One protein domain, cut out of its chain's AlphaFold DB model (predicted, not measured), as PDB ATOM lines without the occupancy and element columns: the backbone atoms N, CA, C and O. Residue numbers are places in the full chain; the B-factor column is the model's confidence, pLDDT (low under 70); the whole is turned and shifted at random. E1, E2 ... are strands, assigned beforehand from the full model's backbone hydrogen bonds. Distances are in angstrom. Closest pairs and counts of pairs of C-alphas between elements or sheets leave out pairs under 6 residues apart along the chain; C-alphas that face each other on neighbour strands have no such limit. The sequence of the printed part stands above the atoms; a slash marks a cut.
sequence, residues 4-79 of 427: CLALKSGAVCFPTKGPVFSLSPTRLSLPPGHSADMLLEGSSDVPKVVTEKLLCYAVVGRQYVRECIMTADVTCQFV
ATOM      1  N   CYS A   4      54.694 -24.841 -55.928       38.41
ATOM      2  CA  CYS A   4      53.589 -25.632 -55.388       38.41
ATOM      3  C   CYS A   4      53.939 -26.141 -53.988       38.41
ATOM      4  O   CYS A   4      54.820 -26.989 -53.830       38.41
ATOM      5  N   LEU A   5      53.219 -25.645 -52.985       44.72
ATOM      6  CA  LEU A   5      53.278 -26.106 -51.602       44.72
ATOM      7  C   LEU A   5      52.223 -27.188 -51.367       44.72
ATOM      8  O   LEU A   5      51.087 -27.085 -51.833       44.72
ATOM      9  N   ALA A   6      52.602 -28.227 -50.633       41.75
ATOM     10  CA  ALA A   6      51.738 -29.316 -50.209       41.75
ATOM     11  C   ALA A   6      52.051 -29.682 -48.757       41.75
ATOM     12  O   ALA A   6      53.073 -30.309 -48.473       41.75
ATOM     13  N   LEU A   7      51.148 -29.328 -47.846       45.81
ATOM     14  CA  LEU A   7      51.223 -29.767 -46.458       45.81
ATOM     15  C   LEU A   7      50.607 -31.163 -46.305       45.81
ATOM     16  O   LEU A   7      49.705 -31.561 -47.047       45.81
ATOM     17  N   LYS A   8      51.109 -31.921 -45.331       43.16
ATOM     18  CA  LYS A   8      50.474 -33.136 -44.814       43.16
ATOM     19  C   LYS A   8      50.580 -33.130 -43.288       43.16
ATOM     20  O   LYS A   8      51.680 -32.941 -42.771       43.16
ATOM     21  N   SER A   9      49.476 -33.401 -42.585       39.06
ATOM     22  CA  SER A   9      49.573 -33.880 -41.199       39.06
ATOM     23  C   SER A   9      50.182 -35.287 -41.227       39.06
ATOM     24  O   SER A   9      49.767 -36.136 -42.026       39.06
ATOM     25  N   GLY A  10      51.227 -35.498 -40.425       34.78
ATOM     26  CA  GLY A  10      51.936 -36.766 -40.297       34.78
ATOM     27  C   GLY A  10      51.783 -37.317 -38.884       34.78
ATOM     28  O   GLY A  10      52.501 -36.899 -37.980       34.78
ATOM     29  N   ALA A  11      50.868 -38.266 -38.696       36.16
ATOM     30  CA  ALA A  11      50.622 -38.883 -37.395       36.16
ATOM     31  C   ALA A  11      51.726 -39.882 -37.000       36.16
ATOM     32  O   ALA A  11      52.169 -40.690 -37.821       36.16
ATOM     33  N   VAL A  12      52.105 -39.889 -35.717       33.28
ATOM     34  CA  VAL A  12      53.006 -40.886 -35.115       33.28
ATOM     35  C   VAL A  12      52.395 -41.404 -33.802       33.28
ATOM     36  O   VAL A  12      52.601 -40.780 -32.772       33.28
ATOM     37  N   CYS A  13      51.723 -42.573 -33.854       34.38
ATOM     38  CA  CYS A  13      51.316 -43.442 -32.719       34.38
ATOM     39  C   CYS A  13      50.328 -42.856 -31.668       34.38
ATOM     40  O   CYS A  13      50.563 -41.779 -31.145       34.38
ATOM     41  N   PHE A  14      49.266 -43.510 -31.167       34.31
ATOM     42  CA  PHE A  14      48.320 -44.589 -31.560       34.31
ATOM     43  C   PHE A  14      47.201 -44.608 -30.466       34.31
ATOM     44  O   PHE A  14      47.441 -44.043 -29.397       34.31
ATOM     45  N   PRO A  15      46.035 -45.291 -30.607       46.25
ATOM     46  CA  PRO A  15      45.450 -45.974 -31.769       46.25
ATOM     47  C   PRO A  15      44.061 -45.415 -32.219       46.25
ATOM     48  O   PRO A  15      43.358 -44.727 -31.487       46.25
ATOM     49  N   THR A  16      43.591 -45.838 -33.402       41.25
ATOM     50  CA  THR A  16      42.169 -45.870 -33.867       41.25
ATOM     51  C   THR A  16      41.367 -44.606 -34.261       41.25
ATOM     52  O   THR A  16      40.228 -44.776 -34.694       41.25
ATOM     53  N   LYS A  17      41.901 -43.377 -34.279       61.31
ATOM     54  CA  LYS A  17      41.294 -42.262 -35.060       61.31
ATOM     55  C   LYS A  17      42.360 -41.549 -35.914       61.31
ATOM     56  O   LYS A  17      43.551 -41.675 -35.637       61.31
ATOM     57  N   GLY A  18      41.930 -40.902 -37.005       73.31
ATOM     58  CA  GLY A  18      42.802 -40.140 -37.915       73.31
ATOM     59  C   GLY A  18      43.327 -38.834 -37.295       73.31
ATOM     60  O   GLY A  18      43.045 -38.586 -36.122       73.31
ATOM     61  N   PRO A  19      44.070 -38.002 -38.055       84.06
ATOM     62  CA  PRO A  19      44.540 -36.715 -37.552       84.06
ATOM     63  C   PRO A  19      43.357 -35.836 -37.130       84.06
ATOM     64  O   PRO A  19      42.353 -35.748 -37.839       84.06
ATOM     65  N   VAL A  20      43.486 -35.219 -35.960       90.44
ATOM     66  CA  VAL A  20      42.510 -34.312 -35.350       90.44
ATOM     67  C   VAL A  20      42.548 -32.949 -36.028       90.44
ATOM     68  O   VAL A  20      41.504 -32.317 -36.154       90.44
ATOM     69  N   PHE A  21      43.726 -32.507 -36.484       91.69
ATOM     70  CA  PHE A  21      43.867 -31.241 -37.194       91.69
ATOM     71  C   PHE A  21      43.805 -31.431 -38.712       91.69
ATOM     72  O   PHE A  21      44.464 -32.293 -39.302       91.69
ATOM     73  N   SER A  22      43.043 -30.557 -39.355       90.31
ATOM     74  CA  SER A  22      42.876 -30.457 -40.799       90.31
ATOM     75  C   SER A  22      43.266 -29.055 -41.265       90.31
ATOM     76  O   SER A  22      43.166 -28.093 -40.508       90.31
ATOM     77  N   LEU A  23      43.793 -28.947 -42.486       90.56
ATOM     78  CA  LEU A  23      44.448 -27.729 -42.958       90.56
ATOM     79  C   LEU A  23      43.953 -27.385 -44.368       90.56
ATOM     80  O   LEU A  23      44.143 -28.170 -45.309       90.56
ATOM     81  N   SER A  24      43.298 -26.231 -44.502       89.94
ATOM     82  CA  SER A  24      42.619 -25.783 -45.717       89.94
ATOM     83  C   SER A  24      43.177 -24.430 -46.215       89.94
ATOM     84  O   SER A  24      43.366 -23.509 -45.425       89.94
ATOM     85  N   PRO A  25      43.494 -24.282 -47.520       89.06
ATOM     86  CA  PRO A  25      43.585 -25.327 -48.542       89.06
ATOM     87  C   PRO A  25      44.850 -26.190 -48.355       89.06
ATOM     88  O   PRO A  25      45.950 -25.676 -48.229       89.06
ATOM     89  N   THR A  26      44.762 -27.520 -48.437       87.06
ATOM     90  CA  THR A  26      45.916 -28.419 -48.167       87.06
ATOM     91  C   THR A  26      47.069 -28.313 -49.193       87.06
ATOM     92  O   THR A  26      48.145 -28.897 -49.022       87.06
ATOM     93  N   ARG A  27      46.852 -27.591 -50.299       87.12
ATOM     94  CA  ARG A  27      47.838 -27.267 -51.339       87.12
ATOM     95  C   ARG A  27      47.608 -25.848 -51.844       87.12
ATOM     96  O   ARG A  27      46.464 -25.467 -52.066       87.12
ATOM     97  N   LEU A  28      48.693 -25.126 -52.119       88.25
ATOM     98  CA  LEU A  28      48.658 -23.797 -52.729       88.25
ATOM     99  C   LEU A  28      49.823 -23.582 -53.706       88.25
ATOM    100  O   LEU A  28      50.796 -24.336 -53.703       88.25
ATOM    101  N   SER A  29      49.734 -22.538 -54.531       86.94
ATOM    102  CA  SER A  29      50.808 -22.111 -55.435       86.94
ATOM    103  C   SER A  29      51.207 -20.669 -55.131       86.94
ATOM    104  O   SER A  29      50.470 -19.755 -55.494       86.94
ATOM    105  N   LEU A  30      52.391 -20.457 -54.552       87.62
ATOM    106  CA  LEU A  30      52.924 -19.115 -54.295       87.62
ATOM    107  C   LEU A  30      53.810 -18.628 -55.454       87.62
ATOM    108  O   LEU A  30      54.785 -19.307 -55.814       87.62
ATOM    109  N   PRO A  31      53.527 -17.447 -56.034       85.81
ATOM    110  CA  PRO A  31      54.508 -16.691 -56.804       85.81
ATOM    111  C   PRO A  31      55.647 -16.165 -55.903       85.81
ATOM    112  O   PRO A  31      55.483 -16.070 -54.686       85.81
ATOM    113  N   PRO A  32      56.804 -15.775 -56.469       83.62
ATOM    114  CA  PRO A  32      57.885 -15.168 -55.695       83.62
ATOM    115  C   PRO A  32      57.423 -13.924 -54.923       83.62
ATOM    116  O   PRO A  32      56.725 -13.071 -55.473       83.62
ATOM    117  N   GLY A  33      57.836 -13.813 -53.657       86.56
ATOM    118  CA  GLY A  33      57.514 -12.672 -52.792       86.56
ATOM    119  C   GLY A  33      56.052 -12.574 -52.335       86.56
ATOM    120  O   GLY A  33      55.684 -11.541 -51.793       86.56
ATOM    121  N   HIS A  34      55.232 -13.605 -52.559       86.69
ATOM    122  CA  HIS A  34      53.857 -13.675 -52.056       86.69
ATOM    123  C   HIS A  34      53.776 -14.603 -50.838       86.69
ATOM    124  O   HIS A  34      54.473 -15.619 -50.790       86.69
ATOM    125  N   SER A  35      52.877 -14.278 -49.913       87.81
ATOM    126  CA  SER A  35      52.387 -15.142 -48.835       87.81
ATOM    127  C   SER A  35      50.930 -15.547 -49.112       87.81
ATOM    128  O   SER A  35      50.314 -15.068 -50.069       87.81
ATOM    129  N   ALA A  36      50.393 -16.470 -48.317       86.75
ATOM    130  CA  ALA A  36      48.975 -16.813 -48.304       86.75
ATOM    131  C   ALA A  36      48.613 -17.457 -46.964       86.75
ATOM    132  O   ALA A  36      49.388 -18.261 -46.441       86.75
ATOM    133  N   ASP A  37      47.424 -17.135 -46.466       88.19
ATOM    134  CA  ASP A  37      46.902 -17.679 -45.218       88.19
ATOM    135  C   ASP A  37      46.319 -19.081 -45.414       88.19
ATOM    136  O   ASP A  37      45.905 -19.475 -46.510       88.19
ATOM    137  N   MET A  38      46.305 -19.854 -44.330       87.69
ATOM    138  CA  MET A  38      45.787 -21.218 -44.305       87.69
ATOM    139  C   MET A  38      45.058 -21.449 -42.984       87.69
ATOM    140  O   MET A  38      45.596 -21.145 -41.921       87.69
ATOM    141  N   LEU A  39      43.857 -22.010 -43.050       91.31
ATOM    142  CA  LEU A  39      43.039 -22.305 -41.882       91.31
ATOM    143  C   LEU A  39      43.407 -23.691 -41.330       91.31
ATOM    144  O   LEU A  39      43.444 -24.676 -42.072       91.31
ATOM    145  N   LEU A  40      43.699 -23.752 -40.029       91.38
ATOM    146  CA  LEU A  40      44.000 -24.972 -39.282       91.38
ATOM    147  C   LEU A  40      42.854 -25.247 -38.302       91.38
ATOM    148  O   LEU A  40      42.733 -24.572 -37.285       91.38
ATOM    149  N   GLU A  41      42.034 -26.249 -38.598       92.12
ATOM    150  CA  GLU A  41      40.862 -26.619 -37.799       92.12
ATOM    151  C   GLU A  41      41.084 -27.962 -37.114       92.12
ATOM    152  O   GLU A  41      41.427 -28.947 -37.769       92.12
ATOM    153  N   GLY A  42      40.835 -28.026 -35.807       89.81
ATOM    154  CA  GLY A  42      40.761 -29.278 -35.061       89.81
ATOM    155  C   GLY A  42      39.588 -29.260 -34.094       89.81
ATOM    156  O   GLY A  42      39.337 -28.252 -33.439       89.81
ATOM    157  N   SER A  43      38.874 -30.379 -33.994       86.19
ATOM    158  CA  SER A  43      37.712 -30.528 -33.116       86.19
ATOM    159  C   SER A  43      37.791 -31.813 -32.289       86.19
ATOM    160  O   SER A  43      38.436 -32.798 -32.663       86.19
ATOM    161  N   SER A  44      37.152 -31.803 -31.121       87.62
ATOM    162  CA  SER A  44      37.082 -32.962 -30.235       87.62
ATOM    163  C   SER A  44      35.734 -33.022 -29.534       87.62
ATOM    164  O   SER A  44      35.234 -32.017 -29.045       87.62
ATOM    165  N   ASP A  45      35.196 -34.234 -29.464       84.44
ATOM    166  CA  ASP A  45      34.025 -34.649 -28.695       84.44
ATOM    167  C   ASP A  45      34.332 -34.859 -27.198       84.44
ATOM    168  O   ASP A  45      33.421 -34.920 -26.380       84.44
ATOM    169  N   VAL A  46      35.615 -34.981 -26.835       85.25
ATOM    170  CA  VAL A  46      36.082 -35.321 -25.478       85.25
ATOM    171  C   VAL A  46      37.280 -34.443 -25.074       85.25
ATOM    172  O   VAL A  46      38.148 -34.204 -25.925       85.25
ATOM    173  N   PRO A  47      37.405 -34.011 -23.802       86.44
ATOM    174  CA  PRO A  47      38.617 -33.380 -23.282       86.44
ATOM    175  C   PRO A  47      39.866 -34.234 -23.487       86.44
ATOM    176  O   PRO A  47      39.909 -35.399 -23.086       86.44
ATOM    177  N   LYS A  48      40.899 -33.655 -24.102       90.62
ATOM    178  CA  LYS A  48      42.184 -34.317 -24.365       90.62
ATOM    179  C   LYS A  48      43.248 -33.300 -24.770       90.62
ATOM    180  O   LYS A  48      42.945 -32.299 -25.414       90.62
ATOM    181  N   VAL A  49      44.511 -33.596 -24.470       91.81
ATOM    182  CA  VAL A  49      45.651 -32.919 -25.104       91.81
ATOM    183  C   VAL A  49      46.013 -33.695 -26.367       91.81
ATOM    184  O   VAL A  49      46.176 -34.913 -26.312       91.81
ATOM    185  N   VAL A  50      46.132 -33.002 -27.498       93.06
ATOM    186  CA  VAL A  50      46.607 -33.567 -28.768       93.06
ATOM    187  C   VAL A  50      47.840 -32.800 -29.206       93.06
ATOM    188  O   VAL A  50      47.791 -31.576 -29.291       93.06
ATOM    189  N   THR A  51      48.904 -33.524 -29.545       93.56
ATOM    190  CA  THR A  51      50.078 -32.977 -30.228       93.56
ATOM    191  C   THR A  51      50.258 -33.696 -31.562       93.56
ATOM    192  O   THR A  51      50.395 -34.918 -31.589       93.56
ATOM    193  N   GLU A  52      50.266 -32.952 -32.667       92.69
ATOM    194  CA  GLU A  52      50.519 -33.465 -34.018       92.69
ATOM    195  C   GLU A  52      51.641 -32.697 -34.714       92.69
ATOM    196  O   GLU A  52      51.868 -31.515 -34.461       92.69
ATOM    197  N   LYS A  53      52.318 -33.372 -35.647       90.69
ATOM    198  CA  LYS A  53      53.404 -32.804 -36.446       90.69
ATOM    199  C   LYS A  53      52.902 -32.429 -37.841       90.69
ATOM    200  O   LYS A  53      52.608 -33.297 -38.668       90.69
ATOM    201  N   LEU A  54      52.840 -31.129 -38.118       90.69
ATOM    202  CA  LEU A  54      52.588 -30.596 -39.455       90.69
ATOM    203  C   LEU A  54      53.886 -30.574 -40.266       90.69
ATOM    204  O   LEU A  54      54.904 -30.036 -39.824       90.69
ATOM    205  N   LEU A  55      53.836 -31.135 -41.477       90.75
ATOM    206  CA  LEU A  55      54.963 -31.196 -42.405       90.75
ATOM    207  C   LEU A  55      54.633 -30.426 -43.685       90.75
ATOM    208  O   LEU A  55      53.731 -30.809 -44.439       90.75
ATOM    209  N   CYS A  56      55.376 -29.351 -43.950       88.12
ATOM    210  CA  CYS A  56      55.247 -28.568 -45.174       88.12
ATOM    211  C   CYS A  56      56.253 -29.045 -46.217       88.12
ATOM    212  O   CYS A  56      57.463 -28.974 -45.987       88.12
ATOM    213  N   TYR A  57      55.762 -29.491 -47.374       89.88
ATOM    214  CA  TYR A  57      56.604 -29.807 -48.521       89.88
ATOM    215  C   TYR A  57      56.450 -28.757 -49.615       89.88
ATOM    216  O   TYR A  57      55.333 -28.393 -49.984       89.88
ATOM    217  N   ALA A  58      57.570 -28.326 -50.186       87.75
ATOM    218  CA  ALA A  58      57.609 -27.438 -51.337       87.75
ATOM    219  C   ALA A  58      58.147 -28.150 -52.578       87.75
ATOM    220  O   ALA A  58      58.969 -29.061 -52.491       87.75
ATOM    221  N   VAL A  59      57.694 -27.682 -53.739       87.44
ATOM    222  CA  VAL A  59      58.319 -27.920 -55.040       87.44
ATOM    223  C   VAL A  59      58.728 -26.550 -55.580       87.44
ATOM    224  O   VAL A  59      57.865 -25.723 -55.891       87.44
ATOM    225  N   VAL A  60      60.035 -26.284 -55.632       80.75
ATOM    226  CA  VAL A  60      60.592 -24.960 -55.951       80.75
ATOM    227  C   VAL A  60      61.234 -24.964 -57.343       80.75
ATOM    228  O   VAL A  60      62.068 -25.802 -57.684       80.75
ATOM    229  N   GLY A  61      60.855 -23.994 -58.178       74.25
ATOM    230  CA  GLY A  61      61.436 -23.819 -59.510       74.25
ATOM    231  C   GLY A  61      61.044 -24.924 -60.500       74.25
ATOM    232  O   GLY A  61      59.865 -25.139 -60.758       74.25
ATOM    233  N   ARG A  62      62.041 -25.568 -61.126       70.25
ATOM    234  CA  ARG A  62      61.856 -26.658 -62.113       70.25
ATOM    235  C   ARG A  62      62.253 -28.040 -61.579       70.25
ATOM    236  O   ARG A  62      62.290 -29.001 -62.344       70.25
ATOM    237  N   GLN A  63      62.603 -28.141 -60.301       67.12
ATOM    238  CA  GLN A  63      62.945 -29.414 -59.680       67.12
ATOM    239  C   GLN A  63      61.645 -30.138 -59.325       67.12
ATOM    240  O   GLN A  63      60.804 -29.579 -58.637       67.12
ATOM    241  N   TYR A  64      61.471 -31.381 -59.779       75.31
ATOM    242  CA  TYR A  64      60.285 -32.198 -59.465       75.31
ATOM    243  C   TYR A  64      60.372 -32.893 -58.090       75.31
ATOM    244  O   TYR A  64      59.576 -33.779 -57.780       75.31
ATOM    245  N   VAL A  65      61.353 -32.512 -57.269       81.25
ATOM    246  CA  VAL A  65      61.581 -33.051 -55.927       81.25
ATOM    247  C   VAL A  65      60.695 -32.304 -54.931       81.25
ATOM    248  O   VAL A  65      60.528 -31.089 -55.023       81.25
ATOM    249  N   ARG A  66      60.109 -33.039 -53.980       85.19
ATOM    250  CA  ARG A  66      59.446 -32.457 -52.810       85.19
ATOM    251  C   ARG A  66      60.431 -32.385 -51.660       85.19
ATOM    252  O   ARG A  66      60.846 -33.426 -51.157       85.19
ATOM    253  N   GLU A  67      60.729 -31.179 -51.212       87.44
ATOM    254  CA  GLU A  67      61.591 -30.935 -50.058       87.44
ATOM    255  C   GLU A  67      60.744 -30.493 -48.865       87.44
ATOM    256  O   GLU A  67      59.789 -29.733 -49.033       87.44
ATOM    257  N   CYS A  68      61.049 -30.991 -47.665       88.50
ATOM    258  CA  CYS A  68      60.368 -30.549 -46.450       88.50
ATOM    259  C   CYS A  68      60.976 -29.217 -46.001       88.50
ATOM    260  O   CYS A  68      62.116 -29.187 -45.547       88.50
ATOM    261  N   ILE A  69      60.226 -28.124 -46.157       88.81
ATOM    262  CA  ILE A  69      60.706 -26.762 -45.868       88.81
ATOM    263  C   ILE A  69      60.343 -26.273 -44.463       88.81
ATOM    264  O   ILE A  69      60.915 -25.302 -43.983       88.81
ATOM    265  N   MET A  70      59.380 -26.922 -43.805       86.31
ATOM    266  CA  MET A  70      58.949 -26.591 -42.449       86.31
ATOM    267  C   MET A  70      58.407 -27.843 -41.760       86.31
ATOM    268  O   MET A  70      57.702 -28.652 -42.363       86.31
ATOM    269  N   THR A  71      58.724 -27.967 -40.477       92.00
ATOM    270  CA  THR A  71      58.116 -28.911 -39.542       92.00
ATOM    271  C   THR A  71      57.660 -28.108 -38.333       92.00
ATOM    272  O   THR A  71      58.469 -27.376 -37.766       92.00
ATOM    273  N   ALA A  72      56.392 -28.231 -37.952       90.25
ATOM    274  CA  ALA A  72      55.823 -27.550 -36.794       90.25
ATOM    275  C   ALA A  72      55.054 -28.551 -35.926       90.25
ATOM    276  O   ALA A  72      54.277 -29.354 -36.442       90.25
ATOM    277  N   ASP A  73      55.282 -28.503 -34.616       91.12
ATOM    278  CA  ASP A  73      54.529 -29.277 -33.633       91.12
ATOM    279  C   ASP A  73      53.335 -28.435 -33.157       91.12
ATOM    280  O   ASP A  73      53.506 -27.392 -32.529       91.12
ATOM    281  N   VAL A  74      52.120 -28.875 -33.486       91.50
ATOM    282  CA  VAL A  74      50.858 -28.250 -33.073       91.50
ATOM    283  C   VAL A  74      50.351 -28.985 -31.847       91.50
ATOM    284  O   VAL A  74      50.100 -30.184 -31.916       91.50
ATOM    285  N   THR A  75      50.174 -28.270 -30.737       92.00
ATOM    286  CA  THR A  75      49.534 -28.809 -29.532       92.00
ATOM    287  C   THR A  75      48.257 -28.037 -29.237       92.00
ATOM    288  O   THR A  75      48.293 -26.815 -29.148       92.00
ATOM    289  N   CYS A  76      47.145 -28.747 -29.053       90.69
ATOM    290  CA  CYS A  76      45.886 -28.182 -28.572       90.69
ATOM    291  C   CYS A  76      45.403 -28.969 -27.353       90.69
ATOM    292  O   CYS A  76      45.488 -30.199 -27.315       90.69
ATOM    293  N   GLN A  77      44.879 -28.252 -26.362       90.50
ATOM    294  CA  GLN A  77      44.202 -28.834 -25.214       90.50
ATOM    295  C   GLN A  77      42.698 -28.608 -25.372       90.50
ATOM    296  O   GLN A  77      42.189 -27.524 -25.101       90.50
ATOM    297  N   PHE A  78      41.984 -29.652 -25.780       88.88
ATOM    298  CA  PHE A  78      40.529 -29.666 -25.740       88.88
ATOM    299  C   PHE A  78      40.093 -29.807 -24.280       88.88
ATOM    300  O   PHE A  78      40.488 -30.757 -23.598       88.88
ATOM    301  N   VAL A  79      39.291 -28.859 -23.805       87.69
ATOM    302  CA  VAL A  79      38.709 -28.830 -22.457       87.69
ATOM    303  C   VAL A  79      37.195 -28.711 -22.565       87.69
ATOM    304  O   VAL A  79      36.694 -28.158 -23.542       87.69
TER     305      VAL A  79
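What this domain is: This is residues 4 to 79 of the 427 residues of an uncharacterized protein of Sinocyclocheilus anshuiensis (UniProt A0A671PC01). This is an elongated, open half-barrel of strands, in which the curled sheet E3 - E1 - E5 - E6 makes most of the wall and the long hairpin E5 and E6 runs along the length. The small ribbon E2 and E4 continues the wall where E2 runs on into E3, and the ring is left open between E4 and E6. The printed part has 76 residues with six named strands, E1 to E6 in chain order, and no named helix; its class is all strand, and both sheets are antiparallel. The whole is loose, with a radius of gyration of the C-alphas of 14.4 A, and spans 45 by 23 by 15 A.

Where its parts are: Start with the largest sheet at C-alpha 48, (42.184, -34.317, -24.365); from there E5, residues 48 to 59, runs 35.2 A to C-alpha 59 at (58.319, -27.920, -55.040). E6, residues 67 to 78, comes back over 32.2 A to C-alpha 78 at (40.529, -29.666, -25.740). In the same sheet find E1, residues 4 to 10, 18.8 A long, and E3, residues 27 to 30, 10.1 A long. Look next to the smaller sheet for E2, residues 21 to 24, 10.2 A, and E4, residues 39 to 42, 10.0 A.

How they stand to each other: The larger sheet is twisted, and its edge strands are E3 and E6. In the hairpin E5 and E6, antiparallel at 162 degrees, look for N 54 and O 72, 2.8 A apart, within hydrogen-bond range. On to E1 and E5, antiparallel at 152 degrees: N 6 and O 57 are within hydrogen-bond range at 2.8 A. E3 and E1 are antiparallel at 145 degrees, with N 5 and O 28 within hydrogen-bond range at 2.8 A. E2 and E4 are antiparallel at 156 degrees, with N 22 and O 41 within hydrogen-bond range at 2.8 A. E2 runs on into E3 across a break of 2 residues, at 46 degrees. The closest C-alphas of E1 and E2 are those of Ser 9 and Phe 21, 7.5 A apart; those of E2 and E5 are Phe 21 and Glu 52, 7.7 A apart. E4 and E6 are only just apart, their closest C-alphas 8.3 A from each other.

The domain as a whole: The two C-alphas farthest apart are those of Arg 62 and Val 79, at 46.0 A. The printed part has no cut. The links E2 to E3 and E4 to E5 are tight; those from E1 to E2, E3 to E4 and E5 to E6 are short, and no link is long. The mean pLDDT of the printed part is 78.8; look for values under 70 at residues 4 to 17 and residue 63, and note that E1 has a mean of 41.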